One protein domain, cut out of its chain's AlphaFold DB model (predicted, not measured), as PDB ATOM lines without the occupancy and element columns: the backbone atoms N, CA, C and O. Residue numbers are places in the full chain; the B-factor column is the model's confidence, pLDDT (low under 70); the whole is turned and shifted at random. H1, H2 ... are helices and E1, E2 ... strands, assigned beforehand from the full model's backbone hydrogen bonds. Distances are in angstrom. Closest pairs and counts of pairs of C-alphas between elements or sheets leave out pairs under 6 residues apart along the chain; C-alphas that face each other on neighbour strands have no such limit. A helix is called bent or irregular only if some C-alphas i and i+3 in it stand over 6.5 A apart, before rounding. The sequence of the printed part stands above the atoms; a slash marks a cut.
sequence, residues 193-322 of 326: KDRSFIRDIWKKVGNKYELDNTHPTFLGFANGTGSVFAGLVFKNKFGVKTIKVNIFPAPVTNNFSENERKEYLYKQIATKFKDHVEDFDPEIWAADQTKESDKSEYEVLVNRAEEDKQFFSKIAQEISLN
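What this domain is: This is residues 193 to 322 of the 326 residues of an uncharacterized protein of Lactobacillus crispatus (UniProt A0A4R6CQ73). A twisted sheet of three long antiparallel strands has H1 over E1 and E2 and H3 over E3, both on one face, and the long helix H5 folds back beside H3, with short H4 packed on its earlier part. Residues 291 to 296, of which 295 and 296 belong to H5, stick out, and small H2 lies far from the mean of the C-alphas, its centre 23.2 A away. The 130 printed residues have five named helices and three named strands, in the order H1 E1 E2 E3 H2 H3 H4 H5; the sheet order is E1 E2 E3, and the class is mixed. The outline is elongated, 56 by 34 by 23 A, and only just compact, close to loose, with a radius of gyration of the C-alphas of 16.7 A.

How they stand to each other: H1, residues 193 to 208, is on the sheet of E1, residues 212 to 221, E2, residues 225 to 236, and E3, residues 239 to 247. These strands form a meander, each the antiparallel neighbour of the one before, and two hairpins. N 217 and O 229 are 2.7 A apart across E1 and E2; N 230 and O 245 are 2.8 A apart across E2 and E3. H1 runs along the strands, at 15 degrees to E1 on the local plane, with closest C-alphas Gly 206 and Thr 214, 5.4 A. H2, residues 251 to 254, is not on the sheet. H3, residues 258 to 278, is on the same face as H1, giving two layers, helices on one face of a sheet; it runs slantwise to the strands, with closest C-alphas Val 245 and Phe 273, 6.1 A. H1 touches H3 with residues 194 to 198 alone, at a steep tilt of 49 degrees. H4, residues 282 to 289, touches H5, residues 295 to 320, at a steep tilt of 54 degrees, with closest C-alphas Pro 282 and Ala 305, 4.8 A. H5 touches H3 with residues 309 to 320 alone, at a shallow tilt of 21 degrees, opposite ways; the closest C-alphas are Lys 274 and Ala 316, 5.1 A. H5 only grazes the sheet. Every O i to N i+4 pair is within hydrogen-bond range in H1, H3 and H4, and 20 of 22 are in H5; H2 is too short for one.

Where its parts are: H1 begins at C-alpha 193 (190.956, 191.157, 199.646). E2 is 34.6 A long and H3 30.2 A. H2 is only just irregular, with C-alphas 251 and 254 6.7 A apart. H5, 37.0 A long, ends at C-alpha 320 (185.297, 191.196, 220.549).

The domain as a whole: The C-alphas of Ser 257 and Ser 293, the two farthest apart, are 57.0 A apart. The printed part has no cut, and its seven links are tight. Mean pLDDT of the printed part is 77.5; residues 219 to 227, 238, 249 to 256, 290 to 295 and 322 are under 70.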
ATOM      1  N   LYS A 193     191.019 190.094 198.636       83.44
ATOM      2  CA  LYS A 193     190.956 191.157 199.646       83.44
ATOM      3  C   LYS A 193     190.527 190.614 201.009       83.44
ATOM      4  O   LYS A 193     191.162 190.939 202.010       83.44
ATOM      5  N   ASP A 194     189.513 189.752 201.040       82.88
ATOM      6  CA  ASP A 194     189.027 189.125 202.275       82.88
ATOM      7  C   ASP A 194     190.106 188.228 202.868       82.88
ATOM      8  O   ASP A 194     190.418 188.313 204.053       82.88
ATOM      9  N   ARG A 195     190.760 187.426 202.018       84.12
ATOM     10  CA  ARG A 195     191.870 186.557 202.427       84.12
ATOM     11  C   ARG A 195     193.023 187.364 203.023       84.12
ATOM     12  O   ARG A 195     193.585 186.954 204.037       84.12
ATOM     13  N   SER A 196     193.373 188.498 202.413       85.44
ATOM     14  CA  SER A 196     194.416 189.396 202.925       85.44
ATOM     15  C   SER A 196     194.031 189.991 204.276       85.44
ATOM     16  O   SER A 196     194.825 189.934 205.208       85.44
ATOM     17  N   PHE A 197     192.806 190.504 204.402       86.69
ATOM     18  CA  PHE A 197     192.319 191.077 205.653       86.69
ATOM     19  C   PHE A 197     192.341 190.047 206.786       86.69
ATOM     20  O   PHE A 197     192.923 190.300 207.834       86.69
ATOM     21  N   ILE A 198     191.806 188.848 206.550       86.38
ATOM     22  CA  ILE A 198     191.793 187.752 207.528       86.38
ATOM     23  C   ILE A 198     193.221 187.376 207.960       86.38
ATOM     24  O   ILE A 198     193.480 187.204 209.151       86.38
ATOM     25  N   ARG A 199     194.173 187.288 207.018       87.81
ATOM     26  CA  ARG A 199     195.596 187.052 207.336       87.81
ATOM     27  C   ARG A 199     196.168 188.130 208.250       87.81
ATOM     28  O   ARG A 199     196.879 187.788 209.192       87.81
ATOM     29  N   ASP A 200     195.855 189.397 207.997       88.50
ATOM     30  CA  ASP A 200     196.352 190.508 208.809       88.50
ATOM     31  C   ASP A 200     195.820 190.452 210.245       88.50
ATOM     32  O   ASP A 200     196.578 190.697 211.186       88.50
ATOM     33  N   ILE A 201     194.552 190.070 210.435       85.69
ATOM     34  CA  ILE A 201     193.960 189.885 211.770       85.69
ATOM     35  C   ILE A 201     194.723 188.815 212.540       85.69
ATOM     36  O   ILE A 201     195.206 189.066 213.644       85.69
ATOM     37  N   TRP A 202     194.881 187.635 211.943       86.38
ATOM     38  CA  TRP A 202     195.564 186.530 212.604       86.38
ATOM     39  C   TRP A 202     197.029 186.854 212.882       86.38
ATOM     40  O   TRP A 202     197.510 186.599 213.981       86.38
ATOM     41  N   LYS A 203     197.719 187.525 211.957       87.50
ATOM     42  CA  LYS A 203     199.087 188.001 212.186       87.50
ATOM     43  C   LYS A 203     199.181 188.940 213.393       87.50
ATOM     44  O   LYS A 203     200.118 188.824 214.178       87.50
ATOM     45  N   LYS A 204     198.225 189.858 213.569       87.38
ATOM     46  CA  LYS A 204     198.177 190.749 214.741       87.38
ATOM     47  C   LYS A 204     197.956 189.978 216.042       87.38
ATOM     48  O   LYS A 204     198.651 190.257 217.014       87.38
ATOM     49  N   VAL A 205     197.039 189.006 216.049       86.75
ATOM     50  CA  VAL A 205     196.801 188.126 217.206       86.75
ATOM     51  C   VAL A 205     198.076 187.354 217.554       86.75
ATOM     52  O   VAL A 205     198.536 187.423 218.692       86.75
ATOM     53  N   GLY A 206     198.698 186.702 216.567       87.81
ATOM     54  CA  GLY A 206     199.938 185.951 216.760       87.81
ATOM     55  C   GLY A 206     201.069 186.812 217.322       87.81
ATOM     56  O   GLY A 206     201.711 186.422 218.289       87.81
ATOM     57  N   ASN A 207     201.254 188.026 216.793       88.56
ATOM     58  CA  ASN A 207     202.272 188.953 217.289       88.56
ATOM     59  C   ASN A 207     201.995 189.444 218.717       88.56
ATOM     60  O   ASN A 207     202.923 189.538 219.513       88.56
ATOM     61  N   LYS A 208     200.742 189.794 219.044       88.81
ATOM     62  CA  LYS A 208     200.386 190.363 220.355       88.81
ATOM     63  C   LYS A 208     200.567 189.363 221.494       88.81
ATOM     64  O   LYS A 208     200.952 189.761 222.590       88.81
ATOM     65  N   TYR A 209     200.259 188.096 221.236       86.69
ATOM     66  CA  TYR A 209     200.293 187.031 222.238       86.69
ATOM     67  C   TYR A 209     201.476 186.074 222.070       86.69
ATOM     68  O   TYR A 209     201.492 185.031 222.715       86.69
ATOM     69  N   GLU A 210     202.443 186.420 221.213       85.81
ATOM     70  CA  GLU A 210     203.646 185.618 220.951       85.81
ATOM     71  C   GLU A 210     203.315 184.156 220.579       85.81
ATOM     72  O   GLU A 210     203.936 183.210 221.060       85.81
ATOM     73  N   LEU A 211     202.293 183.966 219.736       86.00
ATOM     74  CA  LEU A 211     201.836 182.645 219.299       86.00
ATOM     75  C   LEU A 211     202.622 182.189 218.065       86.00
ATOM     76  O   LEU A 211     202.781 182.932 217.092       86.00
ATOM     77  N   ASP A 212     203.037 180.929 218.073       79.19
ATOM     78  CA  ASP A 212     203.718 180.297 216.951       79.19
ATOM     79  C   ASP A 212     202.728 179.937 215.834       79.19
ATOM     80  O   ASP A 212     201.539 179.721 216.061       79.19
ATOM     81  N   ASN A 213     203.213 179.847 214.592       73.56
ATOM     82  CA  ASN A 213     202.458 179.321 213.444       73.56
ATOM     83  C   ASN A 213     200.997 179.805 213.371       73.56
ATOM     84  O   ASN A 213     200.100 179.024 213.062       73.56
ATOM     85  N   THR A 214     200.741 181.083 213.647       81.50
ATOM     86  CA  THR A 214     199.401 181.652 213.503       81.50
ATOM     87  C   THR A 214     199.130 181.911 212.030       81.50
ATOM     88  O   THR A 214     199.702 182.829 211.436       81.50
ATOM     89  N   HIS A 215     198.285 181.087 211.417       78.31
ATOM     90  CA  HIS A 215     197.968 181.218 210.000       78.31
ATOM     91  C   HIS A 215     196.532 180.786 209.697       78.31
ATOM     92  O   HIS A 215     196.088 179.724 210.137       78.31
ATOM     93  N   PRO A 216     195.798 181.571 208.892       80.31
ATOM     94  CA  PRO A 216     194.604 181.069 208.248       80.31
ATOM     95  C   PRO A 216     194.997 180.173 207.069       80.31
ATOM     96  O   PRO A 216     195.750 180.573 206.177       80.31
ATOM     97  N   THR A 217     194.450 178.969 207.053       73.94
ATOM     98  CA  THR A 217     194.408 178.077 205.899       73.94
ATOM     99  C   THR A 217     193.060 178.241 205.216       73.94
ATOM    100  O   THR A 217     192.022 178.275 205.869       73.94
ATOM    101  N   PHE A 218     193.072 178.341 203.894       72.31
ATOM    102  CA  PHE A 218     191.858 178.434 203.092       72.31
ATOM    103  C   PHE A 218     191.638 177.058 202.472       72.31
ATOM    104  O   PHE A 218     192.413 176.663 201.601       72.31
ATOM    105  N   LEU A 219     190.655 176.312 202.969       60.03
ATOM    106  CA  LEU A 219     190.326 174.983 202.458       60.03
ATOM    107  C   LEU A 219     189.280 175.131 201.361       60.03
ATOM    108  O   LEU A 219     188.227 175.711 201.604       60.03
ATOM    109  N   GLY A 220     189.612 174.659 200.160       56.16
ATOM    110  CA  GLY A 220     188.687 174.599 199.035       56.16
ATOM    111  C   GLY A 220     187.878 173.306 199.080       56.16
ATOM    112  O   GLY A 220     188.492 172.244 199.020       56.16
ATOM    113  N   PHE A 221     186.550 173.386 199.144       55.62
ATOM    114  CA  PHE A 221     185.671 172.250 198.858       55.62
ATOM    115  C   PHE A 221     185.719 171.913 197.354       55.62
ATOM    116  O   PHE A 221     186.280 172.682 196.559       55.62
ATOM    117  N   ALA A 222     185.192 170.757 196.941       41.47
ATOM    118  CA  ALA A 222     185.473 170.159 195.630       41.47
ATOM    119  C   ALA A 222     185.123 171.032 194.410       41.47
ATOM    120  O   ALA A 222     185.761 170.882 193.365       41.47
ATOM    121  N   ASN A 223     184.186 171.982 194.528       40.19
ATOM    122  CA  ASN A 223     183.883 172.958 193.472       40.19
ATOM    123  C   ASN A 223     184.598 174.318 193.622       40.19
ATOM    124  O   ASN A 223     184.233 175.293 192.960       40.19
ATOM    125  N   GLY A 224     185.666 174.391 194.422       43.81
ATOM    126  CA  GLY A 224     186.579 175.538 194.472       43.81
ATOM    127  C   GLY A 224     186.177 176.634 195.457       43.81
ATOM    128  O   GLY A 224     186.383 177.819 195.186       43.81
ATOM    129  N   THR A 225     185.620 176.260 196.601       51.94
ATOM    130  CA  THR A 225     184.917 177.178 197.507       51.94
ATOM    131  C   THR A 225     185.530 177.146 198.900       51.94
ATOM    132  O   THR A 225     185.857 176.091 199.419       51.94
ATOM    133  N   GLY A 226     185.822 178.313 199.478       56.03
ATOM    134  CA  GLY A 226     186.820 178.410 200.547       56.03
ATOM    135  C   GLY A 226     186.239 178.615 201.940       56.03
ATOM    136  O   GLY A 226     185.792 179.726 202.201       56.03
ATOM    137  N   SER A 227     186.336 177.650 202.857       63.66
ATOM    138  CA  SER A 227     186.288 177.962 204.295       63.66
ATOM    139  C   SER A 227     187.656 178.475 204.754       63.66
ATOM    140  O   SER A 227     188.702 178.134 204.192       63.66
ATOM    141  N   VAL A 228     187.666 179.339 205.764       70.94
ATOM    142  CA  VAL A 228     188.887 179.719 206.471       70.94
ATOM    143  C   VAL A 228     188.972 178.895 207.729       70.94
ATOM    144  O   VAL A 228     188.196 179.088 208.659       70.94
ATOM    145  N   PHE A 229     189.972 178.032 207.761       73.31
ATOM    146  CA  PHE A 229     190.466 177.416 208.970       73.31
ATOM    147  C   PHE A 229     191.538 178.335 209.573       73.31
ATOM    148  O   PHE A 229     192.609 178.497 208.997       73.31
ATOM    149  N   ALA A 230     191.291 178.942 210.730       74.44
ATOM    150  CA  ALA A 230     192.314 179.690 211.449       74.44
ATOM    151  C   ALA A 230     192.951 178.835 212.542       74.44
ATOM    152  O   ALA A 230     192.297 178.468 213.521       74.44
ATOM    153  N   GLY A 231     194.233 178.517 212.346       77.75
ATOM    154  CA  GLY A 231     195.048 177.786 213.304       77.75
ATOM    155  C   GLY A 231     195.868 178.735 214.166       77.75
ATOM    156  O   GLY A 231     196.689 179.489 213.641       77.75
ATOM    157  N   LEU A 232     195.675 178.659 215.483       78.38
ATOM    158  CA  LEU A 232     196.572 179.260 216.468       78.38
ATOM    159  C   LEU A 232     197.377 178.157 217.134       78.38
ATOM    160  O   LEU A 232     196.793 177.305 217.803       78.38
ATOM    161  N   VAL A 233     198.701 178.178 216.975       81.25
ATOM    162  CA  VAL A 233     199.590 177.282 217.712       81.25
ATOM    163  C   VAL A 233     200.236 178.069 218.837       81.25
ATOM    164  O   VAL A 233     200.805 179.131 218.630       81.25
ATOM    165  N   PHE A 234     200.160 177.566 220.055       82.44
ATOM    166  CA  PHE A 234     200.828 178.214 221.172       82.44
ATOM    167  C   PHE A 234     201.470 177.177 222.064       82.44
ATOM    168  O   PHE A 234     201.038 176.022 222.130       82.44
ATOM    169  N   LYS A 235     202.548 177.594 222.715       81.31
ATOM    170  CA  LYS A 235     203.305 176.749 223.618       81.31
ATOM    171  C   LYS A 235     203.132 177.272 225.032       81.31
ATOM    172  O   LYS A 235     203.536 178.388 225.335       81.31
ATOM    173  N   ASN A 236     202.561 176.449 225.899       77.31
ATOM    174  CA  ASN A 236     202.505 176.714 227.332       77.31
ATOM    175  C   ASN A 236     203.510 175.804 228.071       77.31
ATOM    176  O   ASN A 236     204.257 175.034 227.458       77.31
ATOM    177  N   LYS A 237     203.530 175.872 229.409       77.88
ATOM    178  CA  LYS A 237     204.402 175.035 230.261       77.88
ATOM    179  C   LYS A 237     204.141 173.521 230.133       77.88
ATOM    180  O   LYS A 237     204.937 172.730 230.629       77.88
ATOM    181  N   PHE A 238     203.059 173.118 229.467       69.69
ATOM    182  CA  PHE A 238     202.612 171.732 229.327       69.69
ATOM    183  C   PHE A 238     202.726 171.168 227.909       69.69
ATOM    184  O   PHE A 238     202.573 169.962 227.732       69.69
ATOM    185  N   GLY A 239     203.010 171.995 226.902       72.12
ATOM    186  CA  GLY A 239     203.202 171.529 225.534       72.12
ATOM    187  C   GLY A 239     202.721 172.519 224.487       72.12
ATOM    188  O   GLY A 239     202.477 173.689 224.764       72.12
ATOM    189  N   VAL A 240     202.627 172.020 223.256       75.75
ATOM    190  CA  VAL A 240     202.127 172.765 222.101       75.75
ATOM    191  C   VAL A 240     200.655 172.426 221.902       75.75
ATOM    192  O   VAL A 240     200.284 171.254 221.856       75.75
ATOM    193  N   LYS A 241     199.822 173.450 221.763       76.00
ATOM    194  CA  LYS A 241     198.376 173.341 221.565       76.00
ATOM    195  C   LYS A 241     197.989 174.058 220.281       76.00
ATOM    196  O   LYS A 241     198.582 175.077 219.942       76.00
ATOM    197  N   THR A 242     197.015 173.506 219.562       75.81
ATOM    198  CA  THR A 242     196.472 174.098 218.333       75.81
ATOM    199  C   THR A 242     194.986 174.359 218.523       75.81
ATOM    200  O   THR A 242     194.226 173.406 218.672       75.81
ATOM    201  N   ILE A 243     194.580 175.624 218.487       76.62
ATOM    202  CA  ILE A 243     193.170 176.012 218.419       76.62
ATOM    203  C   ILE A 243     192.765 176.194 216.976       76.62
ATOM    204  O   ILE A 243     193.536 176.711 216.161       76.62
ATOM    205  N   LYS A 244     191.549 175.738 216.683       76.25
ATOM    206  CA  LYS A 244     191.003 175.737 215.345       76.25
ATOM    207  C   LYS A 244     189.622 176.357 215.309       76.25
ATOM    208  O   LYS A 244     188.705 175.823 215.917       76.25
ATOM    209  N   VAL A 245     189.478 177.438 214.546       76.50
ATOM    210  CA  VAL A 245     188.174 178.060 214.296       76.50
ATOM    211  C   VAL A 245     187.907 178.133 212.802       76.50
ATOM    212  O   VAL A 245     188.804 178.452 212.020       76.50
ATOM    213  N   ASN A 246     186.675 177.812 212.414       73.88
ATOM    214  CA  ASN A 246     186.247 177.783 211.022       73.88
ATOM    215  C   ASN A 246     185.315 178.960 210.736       73.88
ATOM    216  O   ASN A 246     184.385 179.229 211.500       73.88
ATOM    217  N   ILE A 247     185.570 179.656 209.632       75.56
ATOM    218  CA  ILE A 247     184.813 180.830 209.198       75.56
ATOM    219  C   ILE A 247     184.450 180.652 207.731       75.56
ATOM    220  O   ILE A 247     185.290 180.267 206.917       75.56
ATOM    221  N   PHE A 248     183.205 180.958 207.388       72.75
ATOM    222  CA  PHE A 248     182.674 180.779 206.045       72.75
ATOM    223  C   PHE A 248     182.482 182.128 205.341       72.75
ATOM    224  O   PHE A 248     182.196 183.131 205.999       72.75
ATOM    225  N   PRO A 249     182.674 182.182 204.016       69.56
ATOM    226  CA  PRO A 249     182.414 183.376 203.234       69.56
ATOM    227  C   PRO A 249     180.912 183.640 203.176       69.56
ATOM    228  O   PRO A 249     180.101 182.722 203.099       69.56
ATOM    229  N   ALA A 250     180.554 184.917 203.174       64.56
ATOM    230  CA  ALA A 250     179.172 185.352 203.094       64.56
ATOM    231  C   ALA A 250     178.814 185.797 201.668       64.56
ATOM    232  O   ALA A 250     179.463 186.722 201.159       64.56
ATOM    233  N   PRO A 251     177.756 185.234 201.049       57.66
ATOM    234  CA  PRO A 251     177.322 185.595 199.693       57.66
ATOM    235  C   PRO A 251     177.058 187.097 199.483       57.66
ATOM    236  O   PRO A 251     177.340 187.638 198.414       57.66
ATOM    237  N   VAL A 252     176.578 187.800 200.516       55.12
ATOM    238  CA  VAL A 252     176.187 189.226 200.453       55.12
ATOM    239  C   VAL A 252     177.343 190.220 200.529       55.12
ATOM    240  O   VAL A 252     177.165 191.389 200.191       55.12
ATOM    241  N   THR A 253     178.553 189.782 200.887       54.50
ATOM    242  CA  THR A 253     179.718 190.687 200.966       54.50
ATOM    243  C   THR A 253     180.087 191.321 199.622       54.50
ATOM    244  O   THR A 253     180.776 192.344 199.592       54.50
ATOM    245  N   ASN A 254     179.586 190.769 198.511       56.19
ATOM    246  CA  ASN A 254     179.739 191.327 197.170       56.19
ATOM    247  C   ASN A 254     179.108 192.720 197.015       56.19
ATOM    248  O   ASN A 254     179.650 193.528 196.265       56.19
ATOM    249  N   ASN A 255     178.032 193.017 197.755       61.72
ATOM    250  CA  ASN A 255     177.343 194.313 197.718       61.72
ATOM    251  C   ASN A 255     177.800 195.277 198.824       61.72
ATOM    252  O   ASN A 255     177.480 196.461 198.771       61.72
ATOM    253  N   PHE A 256     178.555 194.790 199.812       69.81
ATOM    254  CA  PHE A 256     179.112 195.624 200.875       69.81
ATOM    255  C   PHE A 256     180.237 196.514 200.350       69.81
ATOM    256  O   PHE A 256     181.087 196.082 199.559       69.81
ATOM    257  N   SER A 257     180.295 197.741 200.867       78.06
ATOM    258  CA  SER A 257     181.494 198.568 200.791       78.06
ATOM    259  C   SER A 257     182.678 197.868 201.471       78.06
ATOM    260  O   SER A 257     182.530 196.928 202.255       78.06
ATOM    261  N   GLU A 258     183.895 198.332 201.188       80.88
ATOM    262  CA  GLU A 258     185.102 197.724 201.758       80.88
ATOM    263  C   GLU A 258     185.112 197.753 203.298       80.88
ATOM    264  O   GLU A 258     185.583 196.804 203.926       80.88
ATOM    265  N   ASN A 259     184.571 198.810 203.907       81.62
ATOM    266  CA  ASN A 259     184.523 198.947 205.363       81.62
ATOM    267  C   ASN A 259     183.487 198.007 205.987       81.62
ATOM    268  O   ASN A 259     183.830 197.283 206.916       81.62
ATOM    269  N   GLU A 260     182.273 197.953 205.433       78.88
ATOM    270  CA  GLU A 260     181.217 197.033 205.886       78.88
ATOM    271  C   GLU A 260     181.675 195.578 205.784       78.88
ATOM    272  O   GLU A 260     181.456 194.772 206.685       78.88
ATOM    273  N   ARG A 261     182.399 195.240 204.712       78.69
ATOM    274  CA  ARG A 261     182.969 193.905 204.545       78.69
ATOM    275  C   ARG A 261     184.011 193.577 205.610       78.69
ATOM    276  O   ARG A 261     183.991 192.478 206.160       78.69
ATOM    277  N   LYS A 262     184.922 194.506 205.906       82.19
ATOM    278  CA  LYS A 262     185.940 194.326 206.954       82.19
ATOM    279  C   LYS A 262     185.302 194.186 208.334       82.19
ATOM    280  O   LYS A 262     185.683 193.292 209.082       82.19
ATOM    281  N   GLU A 263     184.317 195.020 208.648       81.25
ATOM    282  CA  GLU A 263     183.566 194.953 209.905       81.25
ATOM    283  C   GLU A 263     182.828 193.618 210.046       81.25
ATOM    284  O   GLU A 263     182.943 192.949 211.073       81.25
ATOM    285  N   TYR A 264     182.159 193.175 208.979       79.31
ATOM    286  CA  TYR A 264     181.508 191.873 208.922       79.31
ATOM    287  C   TYR A 264     182.496 190.729 209.193       79.31
ATOM    288  O   TYR A 264     182.304 189.955 210.130       79.31
ATOM    289  N   LEU A 265     183.581 190.638 208.412       82.00
ATOM    290  CA  LEU A 265     184.591 189.580 208.550       82.00
ATOM    291  C   LEU A 265     185.240 189.590 209.935       82.00
ATOM    292  O   LEU A 265     185.569 188.539 210.482       82.00
ATOM    293  N   TYR A 266     185.408 190.775 210.512       83.38
ATOM    294  CA  TYR A 266     185.921 190.908 211.858       83.38
ATOM    295  C   TYR A 266     184.969 190.330 212.903       83.38
ATOM    296  O   TYR A 266     185.372 189.490 213.709       83.38
ATOM    297  N   LYS A 267     183.699 190.740 212.852       80.56
ATOM    298  CA  LYS A 267     182.650 190.236 213.740       80.56
ATOM    299  C   LYS A 267     182.535 188.715 213.634       80.56
ATOM    300  O   LYS A 267     182.431 188.049 214.654       80.56
ATOM    301  N   GLN A 268     182.662 188.163 212.426       79.00
ATOM    302  CA  GLN A 268     182.706 186.717 212.199       79.00
ATOM    303  C   GLN A 268     183.845 186.022 212.945       79.00
ATOM    304  O   GLN A 268     183.609 185.047 213.658       79.00
ATOM    305  N   ILE A 269     185.073 186.529 212.806       82.25
ATOM    306  CA  ILE A 269     186.238 185.998 213.524       82.25
ATOM    307  C   ILE A 269     186.008 186.071 215.034       82.25
ATOM    308  O   ILE A 269     186.229 185.083 215.728       82.25
ATOM    309  N   ALA A 270     185.538 187.220 215.527       83.69
ATOM    310  CA  ALA A 270     185.273 187.439 216.943       83.69
ATOM    311  C   ALA A 270     184.252 186.435 217.490       83.69
ATOM    312  O   ALA A 270     184.534 185.752 218.472       83.69
ATOM    313  N   THR A 271     183.102 186.306 216.824       82.56
ATOM    314  CA  THR A 271     182.026 185.397 217.223       82.56
ATOM    315  C   THR A 271     182.486 183.948 217.180       82.56
ATOM    316  O   THR A 271     182.414 183.274 218.196       82.56
ATOM    317  N   LYS A 272     183.054 183.469 216.066       82.69
ATOM    318  CA  LYS A 272     183.475 182.060 215.957       82.69
ATOM    319  C   LYS A 272     184.585 181.689 216.931       82.69
ATOM    320  O   LYS A 272     184.636 180.555 217.397       82.69
ATOM    321  N   PHE A 273     185.468 182.632 217.244       84.50
ATOM    322  CA  PHE A 273     186.486 182.418 218.261       84.50
ATOM    323  C   PHE A 273     185.898 182.390 219.669       84.50
ATOM    324  O   PHE A 273     186.263 181.526 220.459       84.50
ATOM    325  N   LYS A 274     184.966 183.298 219.971       86.19
ATOM    326  CA  LYS A 274     184.243 183.315 221.241       86.19
ATOM    327  C   LYS A 274     183.459 182.016 221.453       86.19
ATOM    328  O   LYS A 274     183.680 181.368 222.470       86.19
ATOM    329  N   ASP A 275     182.640 181.619 220.480       83.69
ATOM    330  CA  ASP A 275     181.831 180.395 220.529       83.69
ATOM    331  C   ASP A 275     182.723 179.172 220.799       83.69
ATOM    332  O   ASP A 275     182.471 178.405 221.719       83.69
ATOM    333  N   HIS A 276     183.849 179.048 220.079       83.12
ATOM    334  CA  HIS A 276     184.800 177.951 220.282       83.12
ATOM    335  C   HIS A 276     185.334 177.867 221.718       83.12
ATOM    336  O   HIS A 276     185.556 176.773 222.231       83.12
ATOM    337  N   VAL A 277     185.581 179.008 222.361       85.19
ATOM    338  CA  VAL A 277     186.096 179.055 223.734       85.19
ATOM    339  C   VAL A 277     184.995 178.779 224.755       85.19
ATOM    340  O   VAL A 277     185.261 178.120 225.759       85.19
ATOM    341  N   GLU A 278     183.779 179.271 224.523       84.00
ATOM    342  CA  GLU A 278     182.632 179.031 225.405       84.00
ATOM    343  C   GLU A 278     182.242 177.546 225.408       84.00
ATOM    344  O   GLU A 278     182.127 176.963 226.491       84.00
ATOM    345  N   ASP A 279     182.180 176.935 224.221       81.00
ATOM    346  CA  ASP A 279     181.845 175.520 224.005       81.00
ATOM    347  C   ASP A 279     182.964 174.552 224.426       81.00
ATOM    348  O   ASP A 279     182.741 173.345 224.542       81.00
ATOM    349  N   PHE A 280     184.186 175.046 224.638       80.94
ATOM    350  CA  PHE A 280     185.293 174.209 225.084       80.94
ATOM    351  C   PHE A 280     185.077 173.768 226.537       80.94
ATOM    352  O   PHE A 280     185.169 174.581 227.460       80.94
ATOM    353  N   ASP A 281     184.825 172.476 226.739       83.38
ATOM    354  CA  ASP A 281     184.693 171.848 228.054       83.38
ATOM    355  C   ASP A 281     186.017 171.159 228.460       83.38
ATOM    356  O   ASP A 281     186.432 170.178 227.825       83.38
ATOM    357  N   PRO A 282     186.701 171.659 229.509       84.81
ATOM    358  CA  PRO A 282     187.950 171.089 230.005       84.81
ATOM    359  C   PRO A 282     187.858 169.636 230.476       84.81
ATOM    360  O   PRO A 282     188.834 168.897 230.331       84.81
ATOM    361  N   GLU A 283     186.715 169.222 231.023       83.06
ATOM    362  CA  GLU A 283     186.487 167.863 231.516       83.06
ATOM    363  C   GLU A 283     186.302 166.885 230.362       83.06
ATOM    364  O   GLU A 283     186.968 165.848 230.326       83.06
ATOM    365  N   ILE A 284     185.480 167.247 229.373       81.06
ATOM    366  CA  ILE A 284     185.297 166.437 228.158       81.06
ATOM    367  C   ILE A 284     186.628 166.309 227.414       81.06
ATOM    368  O   ILE A 284     187.037 165.204 227.055       81.06
ATOM    369  N   TRP A 285     187.355 167.420 227.243       82.44
ATOM    370  CA  TRP A 285     188.665 167.385 226.601       82.44
ATOM    371  C   TRP A 285     189.644 166.480 227.354       82.44
ATOM    372  O   TRP A 285     190.334 165.674 226.733       82.44
ATOM    373  N   ALA A 286     189.715 166.591 228.684       80.81
ATOM    374  CA  ALA A 286     190.592 165.753 229.496       80.81
ATOM    375  C   ALA A 286     190.212 164.270 229.398       80.81
ATOM    376  O   ALA A 286     191.104 163.435 229.242       80.81
ATOM    377  N   ALA A 287     188.913 163.957 229.421       79.44
ATOM    378  CA  ALA A 287     188.395 162.600 229.278       79.44
ATOM    379  C   ALA A 287     188.831 161.970 227.946       79.44
ATOM    380  O   ALA A 287     189.349 160.853 227.949       79.44
ATOM    381  N   ASP A 288     188.730 162.720 226.842       72.50
ATOM    382  CA  ASP A 288     189.153 162.285 225.504       72.50
ATOM    383  C   ASP A 288     190.669 162.032 225.395       72.50
ATOM    384  O   ASP A 288     191.119 161.274 224.531       72.50
ATOM    385  N   GLN A 289     191.480 162.673 226.246       72.50
ATOM    386  CA  GLN A 289     192.932 162.462 226.288       72.50
ATOM    387  C   GLN A 289     193.353 161.332 227.238       72.50
ATOM    388  O   GLN A 289     194.437 160.764 227.070       72.50
ATOM    389  N   THR A 290     192.536 160.999 228.238       68.06
ATOM    390  CA  THR A 290     192.852 159.950 229.213       68.06
ATOM    391  C   THR A 290     192.475 158.557 228.726       68.06
ATOM    392  O   THR A 290     191.400 158.324 228.185       68.06
ATOM    393  N   LYS A 291     193.337 157.574 229.003       63.94
ATOM    394  CA  LYS A 291     192.929 156.161 228.995       63.94
ATOM    395  C   LYS A 291     192.229 155.859 230.325       63.94
ATOM    396  O   LYS A 291     192.686 156.339 231.357       63.94
ATOM    397  N   GLU A 292     191.173 155.041 230.306       56.19
ATOM    398  CA  GLU A 292     190.217 154.782 231.413       56.19
ATOM    399  C   GLU A 292     190.804 154.461 232.812       56.19
ATOM    400  O   GLU A 292     190.062 154.424 233.792       56.19
ATOM    401  N   SER A 293     192.110 154.215 232.957       51.12
ATOM    402  CA  SER A 293     192.726 153.709 234.187       51.12
ATOM    403  C   SER A 293     193.541 154.710 235.023       51.12
ATOM    404  O   SER A 293     194.012 154.303 236.083       51.12
ATOM    405  N   ASP A 294     193.727 155.976 234.618       65.06
ATOM    406  CA  ASP A 294     194.678 156.888 235.294       65.06
ATOM    407  C   ASP A 294     194.048 158.196 235.830       65.06
ATOM    408  O   ASP A 294     194.109 159.267 235.226       65.06
ATOM    409  N   LYS A 295     193.419 158.113 237.014       65.50
ATOM    410  CA  LYS A 295     192.711 159.246 237.652       65.50
ATOM    411  C   LYS A 295     193.615 160.436 237.997       65.50
ATOM    412  O   LYS A 295     193.147 161.570 237.970       65.50
ATOM    413  N   SER A 296     194.891 160.203 238.308       70.88
ATOM    414  CA  SER A 296     195.841 161.289 238.599       70.88
ATOM    415  C   SER A 296     196.233 162.093 237.359       70.88
ATOM    416  O   SER A 296     196.562 163.271 237.475       70.88
ATOM    417  N   GLU A 297     196.193 161.483 236.173       79.75
ATOM    418  CA  GLU A 297     196.465 162.177 234.913       79.75
ATOM    419  C   GLU A 297     195.269 163.043 234.489       79.75
ATOM    420  O   GLU A 297     195.460 164.164 234.016       79.75
ATOM    421  N   TYR A 298     194.044 162.575 234.757       82.62
ATOM    422  CA  TYR A 298     192.799 163.294 234.470       82.62
ATOM    423  C   TYR A 298     192.730 164.671 235.141       82.62
ATOM    424  O   TYR A 298     192.593 165.680 234.454       82.62
ATOM    425  N   GLU A 299     192.894 164.753 236.467       83.81
ATOM    426  CA  GLU A 299     192.803 166.033 237.198       83.81
ATOM    427  C   GLU A 299     193.861 167.045 236.731       83.81
ATOM    428  O   GLU A 299     193.619 168.253 236.670       83.81
ATOM    429  N   VAL A 300     195.047 166.560 236.357       85.44
ATOM    430  CA  VAL A 300     196.100 167.400 235.781       85.44
ATOM    431  C   VAL A 300     195.690 167.907 234.394       85.44
ATOM    432  O   VAL A 300     195.942 169.069 234.082       85.44
ATOM    433  N   LEU A 301     195.056 167.078 233.562       84.69
ATOM    434  CA  LEU A 301     194.567 167.464 232.235       84.69
ATOM    435  C   LEU A 301     193.402 168.458 232.295       84.69
ATOM    436  O   LEU A 301     193.413 169.412 231.518       84.69
ATOM    437  N   VAL A 302     192.474 168.303 233.244       87.00
ATOM    438  CA  VAL A 302     191.377 169.262 233.469       87.00
ATOM    439  C   VAL A 302     191.935 170.633 233.842       87.00
ATOM    440  O   VAL A 302     191.646 171.620 233.171       87.00
ATOM    441  N   ASN A 303     192.825 170.702 234.839       87.38
ATOM    442  CA  ASN A 303     193.444 171.969 235.249       87.38
ATOM    443  C   ASN A 303     194.217 172.644 234.100       87.38
ATOM    444  O   ASN A 303     194.206 173.866 233.969       87.38
ATOM    445  N   ARG A 304     194.875 171.856 233.238       86.12
ATOM    446  CA  ARG A 304     195.545 172.370 232.031       86.12
ATOM    447  C   ARG A 304     194.557 172.976 231.042       86.12
ATOM    448  O   ARG A 304     194.823 174.042 230.497       86.12
ATOM    449  N   ALA A 305     193.456 172.281 230.784       85.69
ATOM    450  CA  ALA A 305     192.435 172.744 229.861       85.69
ATOM    451  C   ALA A 305     191.706 173.992 230.392       85.69
ATOM    452  O   ALA A 305     191.418 174.891 229.609       85.69
ATOM    453  N   GLU A 306     191.514 174.118 231.706       90.00
ATOM    454  CA  GLU A 306     191.024 175.352 232.339       90.00
ATOM    455  C   GLU A 306     191.981 176.539 232.141       90.00
ATOM    456  O   GLU A 306     191.554 177.621 231.731       90.00
ATOM    457  N   GLU A 307     193.292 176.348 232.357       89.12
ATOM    458  CA  GLU A 307     194.294 177.391 232.073       89.12
ATOM    459  C   GLU A 307     194.253 177.821 230.589       89.12
ATOM    460  O   GLU A 307     194.284 179.019 230.286       89.12
ATOM    461  N   ASP A 308     194.131 176.860 229.664       87.12
ATOM    462  CA  ASP A 308     194.000 177.125 228.226       87.12
ATOM    463  C   ASP A 308     192.707 177.916 227.922       87.12
ATOM    464  O   ASP A 308     192.750 178.934 227.223       87.12
ATOM    465  N   LYS A 309     191.559 177.506 228.485       89.44
ATOM    466  CA  LYS A 309     190.258 178.175 228.304       89.44
ATOM    467  C   LYS A 309     190.296 179.626 228.774       89.44
ATOM    468  O   LYS A 309     189.808 180.515 228.074       89.44
ATOM    469  N   GLN A 310     190.911 179.897 229.925       90.31
ATOM    470  CA  GLN A 310     191.065 181.257 230.452       90.31
ATOM    471  C   GLN A 310     191.952 182.122 229.550       90.31
ATOM    472  O   GLN A 310     191.606 183.271 229.255       90.31
ATOM    473  N   PHE A 311     193.071 181.568 229.072       89.31
ATOM    474  CA  PHE A 311     193.958 182.258 228.137       89.31
ATOM    475  C   PHE A 311     193.215 182.653 226.856       89.31
ATOM    476  O   PHE A 311     193.249 183.818 226.452       89.31
ATOM    477  N   PHE A 312     192.473 181.722 226.260       88.19
ATOM    478  CA  PHE A 312     191.716 181.998 225.044       88.19
ATOM    479  C   PHE A 312     190.504 182.893 225.260       88.19
ATOM    480  O   PHE A 312     190.199 183.703 224.387       88.19
ATOM    481  N   SER A 313     189.877 182.845 226.434       89.88
ATOM    482  CA  SER A 313     188.791 183.763 226.796       89.88
ATOM    483  C   SER A 313     189.264 185.215 226.778       89.88
ATOM    484  O   SER A 313     188.559 186.091 226.279       89.88
ATOM    485  N   LYS A 314     190.493 185.478 227.240       88.31
ATOM    486  CA  LYS A 314     191.096 186.813 227.165       88.31
ATOM    487  C   LYS A 314     191.299 187.264 225.716       88.31
ATOM    488  O   LYS A 314     190.944 188.390 225.374       88.31
ATOM    489  N   ILE A 315     191.819 186.383 224.858       87.44
ATOM    490  CA  ILE A 315     191.979 186.671 223.424       87.44
ATOM    491  C   ILE A 315     190.610 186.958 222.783       87.44
ATOM    492  O   ILE A 315     190.458 187.957 222.082       87.44
ATOM    493  N   ALA A 316     189.595 186.136 223.070       87.44
ATOM    494  CA  ALA A 316     188.238 186.287 222.547       87.44
ATOM    495  C   ALA A 316     187.598 187.626 222.943       87.44
ATOM    496  O   ALA A 316     186.985 188.291 222.105       87.44
ATOM    497  N   GLN A 317     187.773 188.053 224.197       86.19
ATOM    498  CA  GLN A 317     187.290 189.349 224.682       86.19
ATOM    499  C   GLN A 317     187.983 190.518 223.974       86.19
ATOM    500  O   GLN A 317     187.319 191.456 223.538       86.19
ATOM    501  N   GLU A 318     189.306 190.463 223.814       86.00
ATOM    502  CA  GLU A 318     190.058 191.540 223.166       86.00
ATOM    503  C   GLU A 318     189.762 191.655 221.665       86.00
ATOM    504  O   GLU A 318     189.678 192.771 221.141       86.00
ATOM    505  N   ILE A 319     189.536 190.526 220.983       81.81
ATOM    506  CA  ILE A 319     188.994 190.521 219.620       81.81
ATOM    507  C   ILE A 319     187.569 191.115 219.646       81.81
ATOM    508  O   ILE A 319     187.267 192.058 218.925       81.81
ATOM    509  N   SER A 320     186.681 190.684 220.534       79.31
ATOM    510  CA  SER A 320     185.297 191.196 220.549       79.31
ATOM    511  C   SER A 320     185.190 192.716 220.770       79.31
ATOM    512  O   SER A 320     184.282 193.352 220.243       79.31
ATOM    513  N   LEU A 321     186.136 193.319 221.495       76.00
ATOM    514  CA  LEU A 321     186.161 194.754 221.810       76.00
ATOM    515  C   LEU A 321     186.900 195.620 220.773       76.00
ATOM    516  O   LEU A 321     187.088 196.816 220.986       76.00
ATOM    517  N   ASN A 322     187.317 195.039 219.644       67.44
ATOM    518  CA  ASN A 322     188.035 195.738 218.570       67.44
ATOM    519  C   ASN A 322     189.405 196.330 218.987       67.44
ATOM    520  O   ASN A 322     189.998 197.131 218.264       67.44
TER     521      ASN A 322